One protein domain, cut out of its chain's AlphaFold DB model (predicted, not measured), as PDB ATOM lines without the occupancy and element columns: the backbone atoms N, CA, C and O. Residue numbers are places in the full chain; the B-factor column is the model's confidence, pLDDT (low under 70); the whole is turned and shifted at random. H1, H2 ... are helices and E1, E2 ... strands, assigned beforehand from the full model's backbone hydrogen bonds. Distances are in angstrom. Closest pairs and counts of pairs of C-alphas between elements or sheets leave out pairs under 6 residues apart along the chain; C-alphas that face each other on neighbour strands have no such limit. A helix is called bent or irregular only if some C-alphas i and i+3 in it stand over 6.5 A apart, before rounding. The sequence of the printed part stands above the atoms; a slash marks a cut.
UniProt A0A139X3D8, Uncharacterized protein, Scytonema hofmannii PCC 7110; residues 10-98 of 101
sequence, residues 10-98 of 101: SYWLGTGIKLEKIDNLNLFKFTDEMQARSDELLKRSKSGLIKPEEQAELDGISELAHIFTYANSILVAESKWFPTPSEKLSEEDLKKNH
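This is residues 10 to 98 of the 101 residues of an uncharacterized protein of Scytonema hofmannii PCC 7110 (UniProt A0A139X3D8). One long helix, H2, forms the spine of the domain; the hairpin of E1 and E2 packs along one side of it by way of E2, and H1 joins its first part in a V. From Lys 80, the last residue of H2, the printed part continues as a tail, residues 80 to 98, of which 85 to 97 belong to H3, and this tail sticks out from the body. The printed part has 89 residues with two named strands and three named helices, in the order E1, E2, H1, H2, H3; the sheet is E1 - E2, antiparallel, and the class is mostly helix. The whole is extended, with a radius of gyration of the C-alphas of 20.8 A and spans of 70 by 23 by 19 A. The tail makes much of that length: the body without it spans 42 by 21 by 19 A.

The printed part begins at Ser 10, and residues 10 to 16 come before the first named element. E1 is residues 17 to 22, 15.4 A from first to last C-alpha, and starts with C-alpha 17 at (-5.363, 36.521, -42.548). E2 is residues 25 to 30, 15.9 A long. H1 is residues 32 to 46, 21.0 A long. H2 is residues 52 to 80, 41.9 A long, from C-alpha 52 at (6.714, 56.856, -44.045) to C-alpha 80 at (-26.901, 34.785, -32.271). H3 is residues 85 to 97, 19.1 A long, and ends with C-alpha 97 at (-53.811, 28.926, -24.817). None of the three helices is bent or irregular.

E1 and E2 form a hairpin, antiparallel neighbours with 144 degrees between their N-to-C directions. C-alphas 17 and 30, which face each other, are 4.4 A apart, and C-alphas 21 and 26, which also face each other, are 4.5 A apart. Across this pair N 20 and O 27 are within hydrogen-bond range at 2.8 A, as are N 27 and O 20 at 2.8 A. E2 has 10 pairs of C-alphas within 8 A of H2; the closest are those of Leu 27 and Asn 72, 5.7 A apart. E1 and H2 are apart. E1 and H1 have 1 pair of C-alphas within 8 A, those of Ile 17 and Met 34, 7.7 A apart. H1 and H2 touch, with 7 pairs of C-alphas within 8 A, and H2 does so with its residues 54 to 61 alone. Their closest C-alphas are those of Leu 41 and Leu 58, 6.1 A apart. They run opposite ways at a steep tilt of 55 degrees. H3 touches no helix; it is apart from H2, though it follows H2 in the chain, and apart from H1, E1 and E2. In H1 and H2 every O i to N i+4 pair is within hydrogen-bond range; in H3 8 of 9 are.

The two C-alphas farthest apart are those of Leu 49 and His 98, at 70.6 A. The first and last printed C-alphas, those of Ser 10 and His 98, are 55.9 A apart. The printed part has no cut. The links from E1 to E2, from E2 to H1, from H1 to H2 and from H2 to H3 are tight, and no link is long. Residues 80 to 98, of which 85 to 97 belong to H3, stand free. The mean pLDDT of the printed part is 87.2. The model's confidence is low, under 70, at residues 80 to 98, and H3 has a mean pLDDT of 58.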
ATOM      1  N   SER A  10      -6.281  44.831 -49.424       96.06
ATOM      2  CA  SER A  10      -6.423  43.657 -50.288       96.06
ATOM      3  C   SER A  10      -5.117  42.872 -50.462       96.06
ATOM      4  O   SER A  10      -5.165  41.658 -50.663       96.06
ATOM      5  N   TYR A  11      -3.962  43.534 -50.328       96.31
ATOM      6  CA  TYR A  11      -2.635  42.938 -50.482       96.31
ATOM      7  C   TYR A  11      -2.414  41.731 -49.558       96.31
ATOM      8  O   TYR A  11      -1.744  40.769 -49.935       96.31
ATOM      9  N   TRP A  12      -3.020  41.736 -48.369       95.94
ATOM     10  CA  TRP A  12      -2.821  40.695 -47.358       95.94
ATOM     11  C   TRP A  12      -3.925  39.641 -47.301       95.94
ATOM     12  O   TRP A  12      -3.836  38.728 -46.482       95.94
ATOM     13  N   LEU A  13      -4.946  39.700 -48.163       93.19
ATOM     14  CA  LEU A  13      -6.051  38.733 -48.119       93.19
ATOM     15  C   LEU A  13      -5.584  37.279 -48.298       93.19
ATOM     16  O   LEU A  13      -6.193  36.371 -47.743       93.19
ATOM     17  N   GLY A  14      -4.506  37.052 -49.054       91.31
ATOM     18  CA  GLY A  14      -3.979  35.709 -49.309       91.31
ATOM     19  C   GLY A  14      -3.018  35.167 -48.246       91.31
ATOM     20  O   GLY A  14      -2.792  33.961 -48.208       91.31
ATOM     21  N   THR A  15      -2.418  36.025 -47.417       93.69
ATOM     22  CA  THR A  15      -1.267  35.642 -46.568       93.69
ATOM     23  C   THR A  15      -1.296  36.217 -45.155       93.69
ATOM     24  O   THR A  15      -0.693  35.641 -44.256       93.69
ATOM     25  N   GLY A  16      -1.970  37.346 -44.939       95.69
ATOM     26  CA  GLY A  16      -2.007  38.040 -43.653       95.69
ATOM     27  C   GLY A  16      -3.192  37.676 -42.771       95.69
ATOM     28  O   GLY A  16      -3.215  38.075 -41.611       95.69
ATOM     29  N   ILE A  17      -4.165  36.924 -43.288       96.12
ATOM     30  CA  ILE A  17      -5.363  36.521 -42.548       96.12
ATOM     31  C   ILE A  17      -5.507  34.999 -42.491       96.12
ATOM     32  O   ILE A  17      -5.101  34.278 -43.399       96.12
ATOM     33  N   LYS A  18      -6.119  34.512 -41.413       96.19
ATOM     34  CA  LYS A  18      -6.520  33.116 -41.219       96.19
ATOM     35  C   LYS A  18      -7.923  33.053 -40.621       96.19
ATOM     36  O   LYS A  18      -8.384  34.007 -39.995       96.19
ATOM     37  N   LEU A  19      -8.597  31.922 -40.810       95.56
ATOM     38  CA  LEU A  19      -9.825  31.613 -40.081       95.56
ATOM     39  C   LEU A  19      -9.476  30.942 -38.751       95.56
ATOM     40  O   LEU A  19      -8.648  30.032 -38.703       95.56
ATOM     41  N   GLU A  20     -10.126  31.379 -37.679       95.00
ATOM     42  CA  GLU A  20     -10.131  30.710 -36.384       95.00
ATOM     43  C   GLU A  20     -11.515  30.180 -36.069       95.00
ATOM     44  O   GLU A  20     -12.501  30.904 -36.203       95.00
ATOM     45  N   LYS A  21     -11.578  28.946 -35.571       93.56
ATOM     46  CA  LYS A  21     -12.809  28.439 -34.985       93.56
ATOM     47  C   LYS A  21     -12.905  28.881 -33.524       93.56
ATOM     48  O   LYS A  21     -12.089  28.461 -32.708       93.56
ATOM     49  N   ILE A  22     -13.919  29.681 -33.207       89.69
ATOM     50  CA  ILE A  22     -14.293  30.066 -31.841       89.69
ATOM     51  C   ILE A  22     -15.734  29.601 -31.626       89.69
ATOM     52  O   ILE A  22     -16.641  30.010 -32.352       89.69
ATOM     53  N   ASP A  23     -15.932  28.686 -30.676       87.06
ATOM     54  CA  ASP A  23     -17.173  27.924 -30.500       87.06
ATOM     55  C   ASP A  23     -17.630  27.256 -31.814       87.06
ATOM     56  O   ASP A  23     -16.965  26.357 -32.340       87.06
ATOM     57  N   ASN A  24     -18.755  27.711 -32.368       87.56
ATOM     58  CA  ASN A  24     -19.338  27.212 -33.612       87.56
ATOM     59  C   ASN A  24     -19.116  28.159 -34.804       87.56
ATOM     60  O   ASN A  24     -19.695  27.936 -35.866       87.56
ATOM     61  N   LEU A  25     -18.292  29.200 -34.649       92.56
ATOM     62  CA  LEU A  25     -18.061  30.227 -35.666       92.56
ATOM     63  C   LEU A  25     -16.646  30.151 -36.215       92.56
ATOM     64  O   LEU A  25     -15.691  29.983 -35.463       92.56
ATOM     65  N   ASN A  26     -16.518  30.330 -37.528       94.44
ATOM     66  CA  ASN A  26     -15.237  30.602 -38.164       94.44
ATOM     67  C   ASN A  26     -15.109  32.117 -38.319       94.44
ATOM     68  O   ASN A  26     -15.855  32.718 -39.090       94.44
ATOM     69  N   LEU A  27     -14.196  32.723 -37.567       96.00
ATOM     70  CA  LEU A  27     -13.953  34.162 -37.559       96.00
ATOM     71  C   LEU A  27     -12.607  34.469 -38.209       96.00
ATOM     72  O   LEU A  27     -11.657  33.695 -38.114       96.00
ATOM     73  N   PHE A  28     -12.522  35.613 -38.870       96.19
ATOM     74  CA  PHE A  28     -11.283  36.103 -39.451       96.19
ATOM     75  C   PHE A  28     -10.362  36.649 -38.363       96.19
ATOM     76  O   PHE A  28     -10.800  37.365 -37.463       96.19
ATOM     77  N   LYS A  29      -9.070  36.365 -38.477       95.88
ATOM     78  CA  LYS A  29      -8.023  36.967 -37.652       95.88
ATOM     79  C   LYS A  29      -6.745  37.142 -38.455       95.88
ATOM     80  O   LYS A  29      -6.595  36.554 -39.526       95.88
ATOM     81  N   PHE A  30      -5.802  37.901 -37.918       97.94
ATOM     82  CA  PHE A  30      -4.460  37.953 -38.481       97.94
ATOM     83  C   PHE A  30      -3.708  36.628 -38.304       97.94
ATOM     84  O   PHE A  30      -3.955  35.861 -37.366       97.94
ATOM     85  N   THR A  31      -2.783  36.357 -39.227       98.00
ATOM     86  CA  THR A  31      -1.713  35.379 -38.995       98.00
ATOM     87  C   THR A  31      -0.812  35.848 -37.852       98.00
ATOM     88  O   THR A  31      -0.817  37.028 -37.498       98.00
ATOM     89  N   ASP A  32      -0.055  34.935 -37.243       97.44
ATOM     90  CA  ASP A  32       0.779  35.304 -36.092       97.44
ATOM     91  C   ASP A  32       1.917  36.237 -36.541       97.44
ATOM     92  O   ASP A  32       2.264  37.188 -35.844       97.44
ATOM     93  N   GLU A  33       2.420  36.037 -37.763       97.69
ATOM     94  CA  GLU A  33       3.386  36.911 -38.421       97.69
ATOM     95  C   GLU A  33       2.807  38.306 -38.680       97.69
ATOM     96  O   GLU A  33       3.464  39.312 -38.406       97.69
ATOM     97  N   MET A  34       1.567  38.381 -39.177       97.69
ATOM     98  CA  MET A  34       0.904  39.657 -39.454       97.69
ATOM     99  C   MET A  34       0.595  40.422 -38.167       97.69
ATOM    100  O   MET A  34       0.818  41.631 -38.093       97.69
ATOM    101  N   GLN A  35       0.140  39.719 -37.127       97.88
ATOM    102  CA  GLN A  35      -0.096  40.317 -35.818       97.88
ATOM    103  C   GLN A  35       1.208  40.861 -35.221       97.88
ATOM    104  O   GLN A  35       1.255  42.020 -34.813       97.88
ATOM    105  N   ALA A  36       2.287  40.073 -35.247       98.38
ATOM    106  CA  ALA A  36       3.592  40.509 -34.756       98.38
ATOM    107  C   ALA A  36       4.117  41.739 -35.517       98.38
ATOM    108  O   ALA A  36       4.653  42.665 -34.903       98.38
ATOM    109  N   ARG A  37       3.922  41.782 -36.844       98.06
ATOM    110  CA  ARG A  37       4.291  42.942 -37.664       98.06
ATOM    111  C   ARG A  37       3.474  44.180 -37.300       98.06
ATOM    112  O   ARG A  37       4.051  45.254 -37.132       98.06
ATOM    113  N   SER A  38       2.161  44.033 -37.125       98.00
ATOM    114  CA  SER A  38       1.279  45.116 -36.675       98.00
ATOM    115  C   SER A  38       1.735  45.693 -35.330       98.00
ATOM    116  O   SER A  38       1.892  46.908 -35.189       98.00
ATOM    117  N   ASP A  39       2.049  44.826 -34.366       98.38
ATOM    118  CA  ASP A  39       2.484  45.230 -33.028       98.38
ATOM    119  C   ASP A  39       3.836  45.964 -33.052       98.38
ATOM    120  O   ASP A  39       4.021  46.972 -32.357       98.38
ATOM    121  N   GLU A  40       4.784  45.503 -33.878       98.44
ATOM    122  CA  GLU A  40       6.070  46.176 -34.087       98.44
ATOM    123  C   GLU A  40       5.873  47.592 -34.650       98.44
ATOM    124  O   GLU A  40       6.431  48.565 -34.127       98.44
ATOM    125  N   LEU A  41       5.049  47.718 -35.693       98.50
ATOM    126  CA  LEU A  41       4.742  48.988 -36.343       98.50
ATOM    127  C   LEU A  41       4.048  49.956 -35.379       98.50
ATOM    128  O   LEU A  41       4.444  51.119 -35.276       98.50
ATOM    129  N   LEU A  42       3.080  49.475 -34.596       98.25
ATOM    130  CA  LEU A  42       2.427  50.265 -33.551       98.25
ATOM    131  C   LEU A  42       3.430  50.761 -32.505       98.25
ATOM    132  O   LEU A  42       3.365  51.918 -32.082       98.25
ATOM    133  N   LYS A  43       4.384  49.922 -32.089       98.31
ATOM    134  CA  LYS A  43       5.431  50.314 -31.135       98.31
ATOM    135  C   LYS A  43       6.351  51.394 -31.710       98.31
ATOM    136  O   LYS A  43       6.682  52.351 -31.003       98.31
ATOM    137  N   ARG A  44       6.734  51.276 -32.984       97.88
ATOM    138  CA  ARG A  44       7.534  52.287 -33.697       97.88
ATOM    139  C   ARG A  44       6.780  53.602 -33.840       97.88
ATOM    140  O   ARG A  44       7.353  54.648 -33.546       97.88
ATOM    141  N   SER A  45       5.498  53.539 -34.205       97.25
ATOM    142  CA  SER A  45       4.616  54.705 -34.320       97.25
ATOM    143  C   SER A  45       4.517  55.452 -32.990       97.25
ATOM    144  O   SER A  45       4.813  56.643 -32.924       97.25
ATOM    145  N   LYS A  46       4.243  54.732 -31.894       97.31
ATOM    146  CA  LYS A  46       4.192  55.302 -30.534       97.31
ATOM    147  C   LYS A  46       5.516  55.920 -30.085       97.31
ATOM    148  O   LYS A  46       5.508  56.878 -29.323       97.31
ATOM    149  N   SER A  47       6.642  55.378 -30.547       97.00
ATOM    150  CA  SER A  47       7.981  55.907 -30.246       97.00
ATOM    151  C   SER A  47       8.388  57.079 -31.151       97.00
ATOM    152  O   SER A  47       9.472  57.625 -30.970       97.00
ATOM    153  N   GLY A  48       7.573  57.441 -32.150       96.75
ATOM    154  CA  GLY A  48       7.919  58.449 -33.156       96.75
ATOM    155  C   GLY A  48       9.041  58.022 -34.113       96.75
ATOM    156  O   GLY A  48       9.621  58.866 -34.787       96.75
ATOM    157  N   LEU A  49       9.362  56.724 -34.169       96.94
ATOM    158  CA  LEU A  49      10.450  56.154 -34.979       96.94
ATOM    159  C   LEU A  49       9.946  55.466 -36.257       96.94
ATOM    160  O   LEU A  49      10.705  54.759 -36.919       96.94
ATOM    161  N   ILE A  50       8.660  55.616 -36.572       97.62
ATOM    162  CA  ILE A  50       8.056  55.001 -37.751       97.62
ATOM    163  C   ILE A  50       8.457  55.759 -39.017       97.62
ATOM    164  O   ILE A  50       8.396  56.988 -39.075       97.62
ATOM    165  N   LYS A  51       8.882  55.019 -40.036       96.94
ATOM    166  CA  LYS A  51       9.180  55.581 -41.356       96.94
ATOM    167  C   LYS A  51       7.895  55.787 -42.169       96.94
ATOM    168  O   LYS A  51       6.902  55.118 -41.891       96.94
ATOM    169  N   PRO A  52       7.891  56.654 -43.196       95.44
ATOM    170  CA  PRO A  52       6.714  56.856 -44.045       95.44
ATOM    171  C   PRO A  52       6.161  55.564 -44.661       95.44
ATOM    172  O   PRO A  52       4.949  55.370 -44.707       95.44
ATOM    173  N   GLU A  53       7.034  54.653 -45.086       96.00
ATOM    174  CA  GLU A  53       6.655  53.371 -45.686       96.00
ATOM    175  C   GLU A  53       6.042  52.430 -44.643       96.00
ATOM    176  O   GLU A  53       5.032  51.780 -44.896       96.00
ATOM    177  N   GLU A  54       6.620  52.413 -43.441       97.50
ATOM    178  CA  GLU A  54       6.108  51.658 -42.294       97.50
ATOM    179  C   GLU A  54       4.755  52.207 -41.827       97.50
ATOM    180  O   GLU A  54       3.884  51.445 -41.415       97.50
ATOM    181  N   GLN A  55       4.551  53.524 -41.916       97.69
ATOM    182  CA  GLN A  55       3.266  54.145 -41.619       97.69
ATOM    183  C   GLN A  55       2.218  53.743 -42.661       97.69
ATOM    184  O   GLN A  55       1.126  53.343 -42.274       97.69
ATOM    185  N   ALA A  56       2.560  53.760 -43.953       97.19
ATOM    186  CA  ALA A  56       1.663  53.310 -45.017       97.19
ATOM    187  C   ALA A  56       1.292  51.819 -44.888       97.19
ATOM    188  O   ALA A  56       0.157  51.433 -45.178       97.19
ATOM    189  N   GLU A  57       2.230  50.984 -44.435       97.94
ATOM    190  CA  GLU A  57       1.985  49.578 -44.099       97.94
ATOM    191  C   GLU A  57       1.032  49.449 -42.903       97.94
ATOM    192  O   GLU A  57       0.005  48.777 -43.001       97.94
ATOM    193  N   LEU A  58       1.326  50.144 -41.799       97.94
ATOM    194  CA  LEU A  58       0.498  50.147 -40.592       97.94
ATOM    195  C   LEU A  58      -0.931  50.608 -40.880       97.94
ATOM    196  O   LEU A  58      -1.887  50.053 -40.341       97.94
ATOM    197  N   ASP A  59      -1.081  51.614 -41.733       97.38
ATOM    198  CA  ASP A  59      -2.374  52.145 -42.137       97.38
ATOM    199  C   ASP A  59      -3.198  51.096 -42.887       97.38
ATOM    200  O   ASP A  59      -4.375  50.909 -42.578       97.38
ATOM    201  N   GLY A  60      -2.566  50.357 -43.802       97.12
ATOM    202  CA  GLY A  60      -3.227  49.303 -44.566       97.12
ATOM    203  C   GLY A  60      -3.636  48.128 -43.683       97.12
ATOM    204  O   GLY A  60      -4.763  47.640 -43.785       97.12
ATOM    205  N   ILE A  61      -2.754  47.714 -42.766       97.75
ATOM    206  CA  ILE A  61      -3.047  46.667 -41.778       97.75
ATOM    207  C   ILE A  61      -4.199  47.102 -40.864       97.75
ATOM    208  O   ILE A  61      -5.087  46.305 -40.568       97.75
ATOM    209  N   SER A  62      -4.217  48.367 -40.436       97.12
ATOM    210  CA  SER A  62      -5.277  48.903 -39.574       97.12
ATOM    211  C   SER A  62      -6.632  48.899 -40.279       97.12
ATOM    212  O   SER A  62      -7.637  48.509 -39.688       97.12
ATOM    213  N   GLU A  63      -6.667  49.272 -41.558       97.38
ATOM    214  CA  GLU A  63      -7.897  49.223 -42.345       97.38
ATOM    215  C   GLU A  63      -8.363  47.780 -42.587       97.38
ATOM    216  O   GLU A  63      -9.549  47.476 -42.442       97.38
ATOM    217  N   LEU A  64      -7.439  46.852 -42.850       97.19
ATOM    218  CA  LEU A  64      -7.771  45.428 -42.931       97.19
ATOM    219  C   LEU A  64      -8.377  44.906 -41.619       97.19
ATOM    220  O   LEU A  64      -9.350  44.147 -41.647       97.19
ATOM    221  N   ALA A  65      -7.850  45.354 -40.474       97.06
ATOM    222  CA  ALA A  65      -8.393  45.005 -39.167       97.06
ATOM    223  C   ALA A  65      -9.830  45.520 -38.984       97.06
ATOM    224  O   ALA A  65     -10.689  44.821 -38.444       97.06
ATOM    225  N   HIS A  66     -10.133  46.731 -39.455       97.31
ATOM    226  CA  HIS A  66     -11.499  47.251 -39.422       97.31
ATOM    227  C   HIS A  66     -12.446  46.421 -40.294       97.31
ATOM    228  O   HIS A  66     -13.526  46.044 -39.830       97.31
ATOM    229  N   ILE A  67     -12.023  46.069 -41.514       96.00
ATOM    230  CA  ILE A  67     -12.817  45.261 -42.451       96.00
ATOM    231  C   ILE A  67     -13.199  43.921 -41.819       96.00
ATOM    232  O   ILE A  67     -14.383  43.572 -41.785       96.00
ATOM    233  N   PHE A  68     -12.231  43.177 -41.274       94.56
ATOM    234  CA  PHE A  68     -12.562  41.883 -40.683       94.56
ATOM    235  C   PHE A  68     -13.337  42.005 -39.369       94.56
ATOM    236  O   PHE A  68     -14.050  41.080 -38.998       94.56
ATOM    237  N   THR A  69     -13.258  43.148 -38.676       96.31
ATOM    238  CA  THR A  69     -13.941  43.341 -37.391       96.31
ATOM    239  C   THR A  69     -15.416  43.540 -37.667       96.31
ATOM    240  O   THR A  69     -16.264  42.942 -37.002       96.31
ATOM    241  N   TYR A  70     -15.722  44.312 -38.710       97.31
ATOM    242  CA  TYR A  70     -17.063  44.417 -39.254       97.31
ATOM    243  C   TYR A  70     -17.580  43.054 -39.732       97.31
ATOM    244  O   TYR A  70     -18.635  42.620 -39.275       97.31
ATOM    245  N   ALA A  71     -16.817  42.332 -40.564       95.00
ATOM    246  CA  ALA A  71     -17.221  41.013 -41.060       95.00
ATOM    247  C   ALA A  71     -17.510  40.024 -39.915       95.00
ATOM    248  O   ALA A  71     -18.575  39.408 -39.877       95.00
ATOM    249  N   ASN A  72     -16.613  39.932 -38.931       95.38
ATOM    250  CA  ASN A  72     -16.794  39.101 -37.742       95.38
ATOM    251  C   ASN A  72     -18.025  39.515 -36.930       95.38
ATOM    252  O   ASN A  72     -18.743  38.651 -36.436       95.38
ATOM    253  N   SER A  73     -18.302  40.817 -36.807       95.06
ATOM    254  CA  SER A  73     -19.485  41.312 -36.092       95.06
ATOM    255  C   SER A  73     -20.784  40.852 -36.756       95.06
ATOM    256  O   SER A  73     -21.704  40.431 -36.055       95.06
ATOM    257  N   ILE A  74     -20.846  40.863 -38.094       94.75
ATOM    258  CA  ILE A  74     -21.989  40.334 -38.852       94.75
ATOM    259  C   ILE A  74     -22.138  38.822 -38.633       94.75
ATOM    260  O   ILE A  74     -23.222  38.369 -38.277       94.75
ATOM    261  N   LEU A  75     -21.052  38.049 -38.735       92.81
ATOM    262  CA  LEU A  75     -21.075  36.595 -38.500       92.81
ATOM    263  C   LEU A  75     -21.555  36.233 -37.081       92.81
ATOM    264  O   LEU A  75     -22.327  35.290 -36.874       92.81
ATOM    265  N   VAL A  76     -21.123  36.999 -36.079       91.56
ATOM    266  CA  VAL A  76     -21.567  36.828 -34.689       91.56
ATOM    267  C   VAL A  76     -23.040  37.216 -34.520       91.56
ATOM    268  O   VAL A  76     -23.764  36.548 -33.786       91.56
ATOM    269  N   ALA A  77     -23.512  38.274 -35.182       90.94
ATOM    270  CA  ALA A  77     -24.914  38.678 -35.118       90.94
ATOM    271  C   ALA A  77     -25.845  37.631 -35.755       90.94
ATOM    272  O   ALA A  77     -26.847  37.257 -35.146       90.94
ATOM    273  N   GLU A  78     -25.488  37.104 -36.930       87.12
ATOM    274  CA  GLU A  78     -26.285  36.085 -37.627       87.12
ATOM    275  C   GLU A  78     -26.351  34.762 -36.856       87.12
ATOM    276  O   GLU A  78     -27.392  34.111 -36.819       87.12
ATOM    277  N   SER A  79     -25.269  34.381 -36.177       80.62
ATOM    278  CA  SER A  79     -25.255  33.167 -35.351       80.62
ATOM    279  C   SER A  79     -26.016  33.298 -34.034       80.62
ATOM    280  O   SER A  79     -26.606  32.322 -33.573       80.62
ATOM    281  N   LYS A  80     -26.055  34.494 -33.439       66.88
ATOM    282  CA  LYS A  80     -26.901  34.785 -32.271       66.88
ATOM    283  C   LYS A  80     -28.387  34.883 -32.626       66.88
ATOM    284  O   LYS A  80     -29.219  34.701 -31.746       66.88
ATOM    285  N   TRP A  81     -28.730  35.145 -33.890       54.28
ATOM    286  CA  TRP A  81     -30.113  35.289 -34.360       54.28
ATOM    287  C   TRP A  81     -30.859  33.957 -34.578       54.28
ATOM    288  O   TRP A  81     -31.995  33.953 -35.041       54.28
ATOM    289  N   PHE A  82     -30.302  32.801 -34.220       48.78
ATOM    290  CA  PHE A  82     -31.116  31.585 -34.162       48.78
ATOM    291  C   PHE A  82     -31.882  31.558 -32.832       48.78
ATOM    292  O   PHE A  82     -31.265  31.201 -31.825       48.78
ATOM    293  N   PRO A  83     -33.203  31.865 -32.781       46.72
ATOM    294  CA  PRO A  83     -33.992  31.483 -31.622       46.72
ATOM    295  C   PRO A  83     -33.817  29.980 -31.481       46.72
ATOM    296  O   PRO A  83     -34.092  29.208 -32.414       46.72
ATOM    297  N   THR A  84     -33.275  29.564 -30.342       48.56
ATOM    298  CA  THR A  84     -33.120  28.140 -30.069       48.56
ATOM    299  C   THR A  84     -34.507  27.496 -30.175       48.56
ATOM    300  O   THR A  84     -35.509  28.142 -29.850       48.56
ATOM    301  N   PRO A  85     -34.635  26.232 -30.624       53.66
ATOM    302  CA  PRO A  85     -35.939  25.568 -30.686       53.66
ATOM    303  C   PRO A  85     -36.728  25.661 -29.365       53.66
ATOM    304  O   PRO A  85     -37.954  25.689 -29.388       53.66
ATOM    305  N   SER A  86     -36.023  25.797 -28.233       55.16
ATOM    306  CA  SER A  86     -36.594  26.017 -26.902       55.16
ATOM    307  C   SER A  86     -37.418  27.307 -26.770       55.16
ATOM    308  O   SER A  86     -38.403  27.308 -26.039       55.16
ATOM    309  N   GLU A  87     -37.067  28.393 -27.466       54.16
ATOM    310  CA  GLU A  87     -37.832  29.650 -27.421       54.16
ATOM    311  C   GLU A  87     -39.075  29.590 -28.317       54.16
ATOM    312  O   GLU A  87     -40.142  30.057 -27.917       54.16
ATOM    313  N   LYS A  88     -38.992  28.914 -29.474       53.97
ATOM    314  CA  LYS A  88     -40.154  28.712 -30.363       53.97
ATOM    315  C   LYS A  88     -41.271  27.898 -29.703       53.97
ATOM    316  O   LYS A  88     -42.441  28.216 -29.897       53.97
ATOM    317  N   LEU A  89     -40.920  26.884 -28.907       54.38
ATOM    318  CA  LEU A  89     -41.890  26.088 -28.144       54.38
ATOM    319  C   LEU A  89     -42.675  26.955 -27.143       54.38
ATOM    320  O   LEU A  89     -43.892  26.828 -27.045       54.38
ATOM    321  N   SER A  90     -42.009  27.903 -26.476       59.97
ATOM    322  CA  SER A  90     -42.656  28.764 -25.477       59.97
ATOM    323  C   SER A  90     -43.658  29.766 -26.072       59.97
ATOM    324  O   SER A  90     -44.712  30.006 -25.484       59.97
ATOM    325  N   GLU A  91     -43.391  30.310 -27.263       58.16
ATOM    326  CA  GLU A  91     -44.303  31.258 -27.917       58.16
ATOM    327  C   GLU A  91     -45.516  30.579 -28.568       58.16
ATOM    328  O   GLU A  91     -46.617  31.140 -28.560       58.16
ATOM    329  N   GLU A  92     -45.347  29.377 -29.130       60.56
ATOM    330  CA  GLU A  92     -46.463  28.633 -29.725       60.56
ATOM    331  C   GLU A  92     -47.441  28.102 -28.667       60.56
ATOM    332  O   GLU A  92     -48.659  28.131 -28.884       60.56
ATOM    333  N   ASP A  93     -46.939  27.699 -27.497       59.81
ATOM    334  CA  ASP A  93     -47.772  27.255 -26.375       59.81
ATOM    335  C   ASP A  93     -48.552  28.414 -25.731       59.81
ATOM    336  O   ASP A  93     -49.715  28.251 -25.346       59.81
ATOM    337  N   LEU A  94     -47.979  29.622 -25.683       58.22
ATOM    338  CA  LEU A  94     -48.691  30.827 -25.235       58.22
ATOM    339  C   LEU A  94     -49.799  31.240 -26.218       58.22
ATOM    340  O   LEU A  94     -50.895  31.613 -25.792       58.22
ATOM    341  N   LYS A  95     -49.563  31.112 -27.531       63.19
ATOM    342  CA  LYS A  95     -50.566  31.428 -28.563       63.19
ATOM    343  C   LYS A  95     -51.712  30.414 -28.607       63.19
ATOM    344  O   LYS A  95     -52.857  30.819 -28.786       63.19
ATOM    345  N   LYS A  96     -51.457  29.118 -28.386       60.22
ATOM    346  CA  LYS A  96     -52.519  28.090 -28.343       60.22
ATOM    347  C   LYS A  96     -53.469  28.237 -27.153       60.22
ATOM    348  O   LYS A  96     -54.645  27.896 -27.280       60.22
ATOM    349  N   ASN A  97     -52.996  28.767 -26.025       57.84
ATOM    350  CA  ASN A  97     -53.811  28.926 -24.817       57.84
ATOM    351  C   ASN A  97     -54.720  30.169 -24.824       57.84
ATOM    352  O   ASN A  97     -55.634  30.245 -24.011       57.84
ATOM    353  N   HIS A  98     -54.528  31.116 -25.750       56.56
ATOM    354  CA  HIS A  98     -55.370  32.317 -25.862       56.56
ATOM    355  C   HIS A  98     -56.547  32.185 -26.846       56.56
ATOM    356  O   HIS A  98     -57.341  33.110 -26.968       56.56
TER     357      HIS A  98